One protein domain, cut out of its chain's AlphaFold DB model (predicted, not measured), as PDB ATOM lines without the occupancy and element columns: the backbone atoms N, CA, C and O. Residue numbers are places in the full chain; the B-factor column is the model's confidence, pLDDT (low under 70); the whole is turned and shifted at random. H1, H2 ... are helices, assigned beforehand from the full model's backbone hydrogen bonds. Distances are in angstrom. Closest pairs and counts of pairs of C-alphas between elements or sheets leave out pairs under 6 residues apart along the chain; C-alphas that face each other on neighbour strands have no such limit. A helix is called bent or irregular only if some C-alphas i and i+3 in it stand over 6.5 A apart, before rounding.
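This is residues 5 to 65 of the 436 residues of an uncharacterized protein of Elusimicrobia bacterium HGW-Elusimicrobia-3 (UniProt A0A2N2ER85). Starting from the longest helix, H1, four helices follow one another round a horseshoe, each packing on the next at a steep tilt, with H1 and H4 as its ends and the H2-H3 hairpin between. The 61 printed residues, all helix by class, are compact, with a radius of gyration of the C-alphas of 10.6 A and spans of 27 by 26 by 19 A.

Look first at H1, residues 5 to 19: its residues 13 to 18 alone touch H2, residues 24 to 33, closest at the C-alphas of Ala 17 and Ala 27, 5.6 A, opposite ways at 48 degrees. H2 touches H3, residues 38 to 49, as a helical hairpin at 41 degrees, closest at the C-alphas of Ala 32 and Gly 38, 3.9 A. H3 touches H4, residues 54 to 61, opposite ways at 59 degrees, closest at the C-alphas of Ala 44 and Ala 57, 4.5 A. H1 is apart from H3 and H4; H2 and H4 are only just apart, 8.3 A at the closest. Every O i to N i+4 pair is within hydrogen-bond range in H1, H2 and H4, and 6 of 8 in H3.

Find C-alpha 5 at (34.971, 34.148, -23.899); from there H1 runs 21.0 A. H2 and H3 each run 14.5 A; H3 is irregular, with C-alphas 40 and 43 8.4 A apart. H4 runs 10.6 A to C-alpha 61 at (51.451, 24.884, -24.052).

The C-alphas of Glu 5 and Gly 50 are farthest apart, 28.7 A. The three links are tight, the printed part has no cut, and no printed residue is under 70 in pLDDT.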
ATOM      1  N   GLU A   5      35.322  33.416 -22.667       92.44
ATOM      2  CA  GLU A   5      34.971  34.148 -23.899       92.44
ATOM      3  C   GLU A   5      36.017  33.968 -25.010       92.44
ATOM      4  O   GLU A   5      35.679  33.851 -26.186       92.44
ATOM      5  N   ARG A   6      37.308  33.932 -24.652       92.69
ATOM      6  CA  ARG A   6      38.379  33.696 -25.633       92.69
ATOM      7  C   ARG A   6      38.360  32.261 -26.138       92.69
ATOM      8  O   ARG A   6      38.689  32.043 -27.297       92.69
ATOM      9  N   LEU A   7      37.998  31.316 -25.274       93.06
ATOM     10  CA  LEU A   7      37.942  29.902 -25.610       93.06
ATOM     11  C   LEU A   7      36.736  29.589 -26.506       93.06
ATOM     12  O   LEU A   7      36.915  28.920 -27.511       93.06
ATOM     13  N   ILE A   8      35.563  30.176 -26.236       95.12
ATOM     14  CA  ILE A   8      34.384  30.103 -27.122       95.12
ATOM     15  C   ILE A   8      34.713  30.630 -28.516       95.12
ATOM     16  O   ILE A   8      34.462  29.956 -29.510       95.12
ATOM     17  N   ASN A   9      35.301  31.828 -28.590       94.50
ATOM     18  CA  ASN A   9      35.661  32.435 -29.870       94.50
ATOM     19  C   ASN A   9      36.684  31.588 -30.632       94.50
ATOM     20  O   ASN A   9      36.594  31.486 -31.850       94.50
ATOM     21  N   PHE A  10      37.635  30.976 -29.921       94.81
ATOM     22  CA  PHE A  10      38.602  30.063 -30.515       94.81
ATOM     23  C   PHE A  10      37.933  28.791 -31.054       94.81
ATOM     24  O   PHE A  10      38.157  28.462 -32.216       94.81
ATOM     25  N   CYS A  11      37.094  28.121 -30.255       95.12
ATOM     26  CA  CYS A  11      36.378  26.917 -30.677       95.12
ATOM     27  C   CYS A  11      35.534  27.182 -31.925       95.12
ATOM     28  O   CYS A  11      35.701  26.488 -32.918       95.12
ATOM     29  N   ARG A  12      34.714  28.242 -31.907       95.38
ATOM     30  CA  ARG A  12      33.882  28.631 -33.053       95.38
ATOM     31  C   ARG A  12      34.711  28.963 -34.284       95.38
ATOM     32  O   ARG A  12      34.434  28.449 -35.355       95.38
ATOM     33  N   ALA A  13      35.768  29.762 -34.130       95.25
ATOM     34  CA  ALA A  13      36.621  30.120 -35.258       95.25
ATOM     35  C   ALA A  13      37.308  28.896 -35.888       95.25
ATOM     36  O   ALA A  13      37.501  28.871 -37.101       95.25
ATOM     37  N   LEU A  14      37.681  27.897 -35.082       95.25
ATOM     38  CA  LEU A  14      38.272  26.656 -35.580       95.25
ATOM     39  C   LEU A  14      37.218  25.769 -36.251       95.25
ATOM     40  O   LEU A  14      37.452  25.324 -37.371       95.25
ATOM     41  N   SER A  15      36.049  25.588 -35.631       95.31
ATOM     42  CA  SER A  15      34.908  24.889 -36.235       95.31
ATOM     43  C   SER A  15      34.503  25.495 -37.579       95.31
ATOM     44  O   SER A  15      34.364  24.774 -38.563       95.31
ATOM     45  N   ASP A  16      34.359  26.820 -37.647       95.06
ATOM     46  CA  ASP A  16      33.954  27.547 -38.853       95.06
ATOM     47  C   ASP A  16      34.996  27.409 -39.968       95.06
ATOM     48  O   ASP A  16      34.648  27.167 -41.125       95.06
ATOM     49  N   ALA A  17      36.285  27.503 -39.624       94.50
ATOM     50  CA  ALA A  17      37.365  27.303 -40.584       94.50
ATOM     51  C   ALA A  17      37.336  25.881 -41.165       94.50
ATOM     52  O   ALA A  17      37.403  25.719 -42.384       94.50
ATOM     53  N   VAL A  18      37.153  24.858 -40.329       94.31
ATOM     54  CA  VAL A  18      37.053  23.470 -40.804       94.31
ATOM     55  C   VAL A  18      35.798  23.257 -41.655       94.31
ATOM     56  O   VAL A  18      35.874  22.661 -42.727       94.31
ATOM     57  N   ARG A  19      34.652  23.820 -41.253       93.31
ATOM     58  CA  ARG A  19      33.402  23.778 -42.036       93.31
ATOM     59  C   ARG A  19      33.507  24.471 -43.389       93.31
ATOM     60  O   ARG A  19      32.824  24.069 -44.323       93.31
ATOM     61  N   SER A  20      34.370  25.478 -43.512       94.25
ATOM     62  CA  SER A  20      34.655  26.141 -44.791       94.25
ATOM     63  C   SER A  20      35.531  25.313 -45.743       94.25
ATOM     64  O   SER A  20      35.853  25.771 -46.836       94.25
ATOM     65  N   GLY A  21      35.900  24.089 -45.351       91.06
ATOM     66  CA  GLY A  21      36.670  23.155 -46.167       91.06
ATOM     67  C   GLY A  21      38.176  23.199 -45.918       91.06
ATOM     68  O   GLY A  21      38.916  22.501 -46.611       91.06
ATOM     69  N   LEU A  22      38.661  23.979 -44.941       93.31
ATOM     70  CA  LEU A  22      40.067  23.905 -44.548       93.31
ATOM     71  C   LEU A  22      40.317  22.605 -43.765       93.31
ATOM     72  O   LEU A  22      39.591  22.319 -42.810       93.31
ATOM     73  N   PRO A  23      41.386  21.852 -44.076       91.62
ATOM     74  CA  PRO A  23      41.843  20.771 -43.210       91.62
ATOM     75  C   PRO A  23      42.111  21.283 -41.787       91.62
ATOM     76  O   PRO A  23      42.612  22.397 -41.622       91.62
ATOM     77  N   LEU A  24      41.829  20.467 -40.764       90.88
ATOM     78  CA  LEU A  24      41.941  20.851 -39.347       90.88
ATOM     79  C   LEU A  24      43.297  21.481 -39.000       90.88
ATOM     80  O   LEU A  24      43.342  22.557 -38.404       90.88
ATOM     81  N   ASN A  25      44.394  20.861 -39.438       90.31
ATOM     82  CA  ASN A  25      45.747  21.369 -39.194       90.31
ATOM     83  C   ASN A  25      45.969  22.733 -39.866       90.31
ATOM     84  O   ASN A  25      46.453  23.666 -39.228       90.31
ATOM     85  N   SER A  26      45.527  22.895 -41.117       90.88
ATOM     86  CA  SER A  26      45.617  24.166 -41.849       90.88
ATOM     87  C   SER A  26      44.768  25.264 -41.204       90.88
ATOM     88  O   SER A  26      45.194  26.418 -41.117       90.88
ATOM     89  N   ALA A  27      43.572  24.921 -40.721       93.19
ATOM     90  CA  ALA A  27      42.707  25.829 -39.976       93.19
ATOM     91  C   ALA A  27      43.371  26.274 -38.661       93.19
ATOM     92  O   ALA A  27      43.405  27.469 -38.350       93.19
ATOM     93  N   PHE A  28      43.972  25.337 -37.927       92.88
ATOM     94  CA  PHE A  28      44.688  25.604 -36.683       92.88
ATOM     95  C   PHE A  28      45.910  26.511 -36.895       92.88
ATOM     96  O   PHE A  28      46.058  27.522 -36.203       92.88
ATOM     97  N   GLU A  29      46.733  26.237 -37.911       91.00
ATOM     98  CA  GLU A  29      47.866  27.088 -38.296       91.00
ATOM     99  C   GLU A  29      47.427  28.491 -38.736       91.00
ATOM    100  O   GLU A  29      48.058  29.496 -38.393       91.00
ATOM    101  N   THR A  30      46.317  28.586 -39.470       92.38
ATOM    102  CA  THR A  30      45.752  29.871 -39.905       92.38
ATOM    103  C   THR A  30      45.315  30.705 -38.703       92.38
ATOM    104  O   THR A  30      45.637  31.895 -38.607       92.38
ATOM    105  N   LEU A  31      44.645  30.088 -37.725       93.50
ATOM    106  CA  LEU A  31      44.292  30.761 -36.477       93.50
ATOM    107  C   LEU A  31      45.527  31.141 -35.655       93.50
ATOM    108  O   LEU A  31      45.527  32.199 -35.021       93.50
ATOM    109  N   ALA A  32      46.601  30.352 -35.705       92.50
ATOM    110  CA  ALA A  32      47.851  30.659 -35.013       92.50
ATOM    111  C   ALA A  32      48.556  31.903 -35.582       92.50
ATOM    112  O   ALA A  32      49.259  32.608 -34.857       92.50
ATOM    113  N   LYS A  33      48.321  32.226 -36.857       90.00
ATOM    114  CA  LYS A  33      48.808  33.456 -37.505       90.00
ATOM    115  C   LYS A  33      47.884  34.660 -37.273       90.00
ATOM    116  O   LYS A  33      48.279  35.804 -37.493       90.00
ATOM    117  N   SER A  34      46.658  34.441 -36.791       90.81
ATOM    118  CA  SER A  34      45.694  35.512 -36.521       90.81
ATOM    119  C   SER A  34      46.097  36.366 -35.316       90.81
ATOM    120  O   SER A  34      46.447  35.850 -34.257       90.81
ATOM    121  N   ARG A  35      45.906  37.690 -35.400       86.19
ATOM    122  CA  ARG A  35      46.128  38.614 -34.269       86.19
ATOM    123  C   ARG A  35      45.317  38.241 -33.019       86.19
ATOM    124  O   ARG A  35      45.766  38.489 -31.900       86.19
ATOM    125  N   LYS A  36      44.120  37.664 -33.193       83.94
ATOM    126  CA  LYS A  36      43.203  37.326 -32.089       83.94
ATOM    127  C   LYS A  36      43.614  36.047 -31.348       83.94
ATOM    128  O   LYS A  36      43.532  36.007 -30.118       83.94
ATOM    129  N   HIS A  37      44.073  35.031 -32.079       86.50
ATOM    130  CA  HIS A  37      44.315  33.686 -31.542       86.50
ATOM    131  C   HIS A  37      45.794  33.289 -31.524       86.50
ATOM    132  O   HIS A  37      46.162  32.409 -30.763       86.50
ATOM    133  N   GLY A  38      46.680  33.978 -32.239       82.88
ATOM    134  CA  GLY A  38      48.079  33.568 -32.357       82.88
ATOM    135  C   GLY A  38      48.820  33.494 -31.030       82.88
ATOM    136  O   GLY A  38      49.406  32.472 -30.697       82.88
ATOM    137  N   ARG A  39      48.672  34.504 -30.162       84.19
ATOM    138  CA  ARG A  39      49.237  34.445 -28.797       84.19
ATOM    139  C   ARG A  39      48.645  33.320 -27.937       84.19
ATOM    140  O   ARG A  39      49.212  33.008 -26.897       84.19
ATOM    141  N   LEU A  40      47.484  32.788 -28.319       84.50
ATOM    142  CA  LEU A  40      46.787  31.720 -27.609       84.50
ATOM    143  C   LEU A  40      47.273  30.330 -28.007       84.50
ATOM    144  O   LEU A  40      47.119  29.441 -27.188       84.50
ATOM    145  N   ILE A  41      47.795  30.125 -29.220       92.00
ATOM    146  CA  ILE A  41      48.088  28.778 -29.753       92.00
ATOM    147  C   ILE A  41      49.405  28.678 -30.536       92.00
ATOM    148  O   ILE A  41      49.689  27.627 -31.090       92.00
ATOM    149  N   ALA A  42      50.227  29.731 -30.608       88.69
ATOM    150  CA  ALA A  42      51.425  29.740 -31.459       88.69
ATOM    151  C   ALA A  42      52.409  28.593 -31.174       88.69
ATOM    152  O   ALA A  42      52.984  28.043 -32.109       88.69
ATOM    153  N   ARG A  43      52.609  28.220 -29.900       89.12
ATOM    154  CA  ARG A  43      53.499  27.097 -29.554       89.12
ATOM    155  C   ARG A  43      52.849  25.761 -29.889       89.12
ATOM    156  O   ARG A  43      53.520  24.894 -30.432       89.12
ATOM    157  N   ALA A  44      51.557  25.618 -29.596       92.56
ATOM    158  CA  ALA A  44      50.805  24.417 -29.938       92.56
ATOM    159  C   ALA A  44      50.786  24.182 -31.459       92.56
ATOM    160  O   ALA A  44      51.048  23.075 -31.901       92.56
ATOM    161  N   ALA A  45      50.591  25.230 -32.262       90.94
ATOM    162  CA  ALA A  45      50.618  25.136 -33.720       90.94
ATOM    163  C   ALA A  45      51.963  24.622 -34.250       90.94
ATOM    164  O   ALA A  45      51.973  23.724 -35.080       90.94
ATOM    165  N   ALA A  46      53.087  25.115 -33.719       89.19
ATOM    166  CA  ALA A  46      54.411  24.630 -34.107       89.19
ATOM    167  C   ALA A  46      54.626  23.139 -33.773       89.19
ATOM    168  O   ALA A  46      55.264  22.427 -34.542       89.19
ATOM    169  N   LEU A  47      54.083  22.663 -32.646       91.25
ATOM    170  CA  LEU A  47      54.144  21.249 -32.257       91.25
ATOM    171  C   LEU A  47      53.263  20.373 -33.158       91.25
ATOM    172  O   LEU A  47      53.691  19.297 -33.570       91.25
ATOM    173  N   THR A  48      52.064  20.844 -33.507       91.00
ATOM    174  CA  THR A  48      51.152  20.129 -34.412       91.00
ATOM    175  C   THR A  48      51.716  20.033 -35.829       91.00
ATOM    176  O   THR A  48      51.643  18.967 -36.433       91.00
ATOM    177  N   SER A  49      52.379  21.081 -36.342       86.81
ATOM    178  CA  SER A  49      53.113  21.003 -37.618       86.81
ATOM    179  C   SER A  49      54.261  19.979 -37.580       86.81
ATOM    180  O   SER A  49      54.665  19.470 -38.621       86.81
ATOM    181  N   GLY A  50      54.774  19.652 -36.387       84.81
ATOM    182  CA  GLY A  50      55.756  18.587 -36.152       84.81
ATOM    183  C   GLY A  50      55.159  17.180 -36.004       84.81
ATOM    184  O   GLY A  50      55.906  16.246 -35.726       84.81
ATOM    185  N   GLY A  51      53.841  17.018 -36.172       87.06
ATOM    186  CA  GLY A  51      53.144  15.729 -36.114       87.06
ATOM    187  C   GLY A  51      52.518  15.379 -34.761       87.06
ATOM    188  O   GLY A  51      51.956  14.294 -34.631       87.06
ATOM    189  N   ALA A  52      52.585  16.262 -33.758       90.94
ATOM    190  CA  ALA A  52      51.895  16.041 -32.487       90.94
ATOM    191  C   ALA A  52      50.373  16.202 -32.636       90.94
ATOM    192  O   ALA A  52      49.902  17.071 -33.376       90.94
ATOM    193  N   MET A  53      49.602  15.430 -31.867       92.81
ATOM    194  CA  MET A  53      48.147  15.600 -31.801       92.81
ATOM    195  C   MET A  53      47.800  16.976 -31.207       92.81
ATOM    196  O   MET A  53      48.512  17.492 -30.335       92.81
ATOM    197  N   MET A  54      46.709  17.604 -31.653       93.69
ATOM    198  CA  MET A  54      46.350  18.965 -31.240       93.69
ATOM    199  C   MET A  54      46.060  19.034 -29.735       93.69
ATOM    200  O   MET A  54      46.452  20.006 -29.083       93.69
ATOM    201  N   HIS A  55      45.433  18.001 -29.155       93.75
ATOM    202  CA  HIS A  55      45.200  17.947 -27.709       93.75
ATOM    203  C   HIS A  55      46.503  17.903 -26.895       93.75
ATOM    204  O   HIS A  55      46.608  18.598 -25.882       93.75
ATOM    205  N   GLU A  56      47.519  17.163 -27.346       93.94
ATOM    206  CA  GLU A  56      48.831  17.087 -26.688       93.94
ATOM    207  C   GLU A  56      49.590  18.410 -26.810       93.94
ATOM    208  O   GLU A  56      50.124  18.928 -25.827       93.94
ATOM    209  N   ALA A  57      49.572  19.010 -28.002       94.50
ATOM    210  CA  ALA A  57      50.213  20.290 -28.269       94.50
ATOM    211  C   ALA A  57      49.624  21.426 -27.411       94.50
ATOM    212  O   ALA A  57      50.356  22.245 -26.840       94.50
ATOM    213  N   LEU A  58      48.294  21.468 -27.270       94.19
ATOM    214  CA  LEU A  58      47.596  22.442 -26.424       94.19
ATOM    215  C   LEU A  58      47.807  22.167 -24.929       94.19
ATOM    216  O   LEU A  58      47.933  23.117 -24.147       94.19
ATOM    217  N   ALA A  59      47.904  20.895 -24.527       93.06
ATOM    218  CA  ALA A  59      48.249  20.509 -23.162       93.06
ATOM    219  C   ALA A  59      49.665  20.976 -22.784       93.06
ATOM    220  O   ALA A  59      49.837  21.605 -21.738       93.06
ATOM    221  N   ALA A  60      50.650  20.748 -23.660       91.62
ATOM    222  CA  ALA A  60      52.045  21.145 -23.459       91.62
ATOM    223  C   ALA A  60      52.218  22.668 -23.372       91.62
ATOM    224  O   ALA A  60      53.026  23.171 -22.590       91.62
ATOM    225  N   GLN A  61      51.437  23.427 -24.146       90.31
ATOM    226  CA  GLN A  61      51.451  24.884 -24.052       90.31
ATOM    227  C   GLN A  61      50.850  25.395 -22.731       90.31
ATOM    228  O   GLN A  61      51.284  26.421 -22.198       90.31
ATOM    229  N   GLY A  62      49.847  24.689 -22.213       87.69
ATOM    230  CA  GLY A  62      49.155  25.028 -20.980       87.69
ATOM    231  C   GLY A  62      48.158  26.184 -21.116       87.69
ATOM    232  O   GLY A  62      48.081  26.910 -22.109       87.69
ATOM    233  N   GLY A  63      47.350  26.359 -20.067       87.06
ATOM    234  CA  GLY A  63      46.315  27.397 -19.984       87.06
ATOM    235  C   GLY A  63      44.920  26.957 -20.435       87.06
ATOM    236  O   GLY A  63      43.960  27.674 -20.123       87.06
ATOM    237  N   PHE A  64      44.814  25.795 -21.083       90.56
ATOM    238  CA  PHE A  64      43.563  25.162 -21.500       90.56
ATOM    239  C   PHE A  64      42.956  24.301 -20.379       90.56
ATOM    240  O   PHE A  64      43.699  23.624 -19.664       90.56
ATOM    241  N   PRO A  65      41.625  24.325 -20.187       89.06
ATOM    242  CA  PRO A  65      40.959  23.478 -19.200       89.06
ATOM    243  C   PRO A  65      41.101  21.981 -19.534       89.06
ATOM    244  O   PRO A  65      40.972  21.623 -20.703       89.06
TER     245      PRO A  65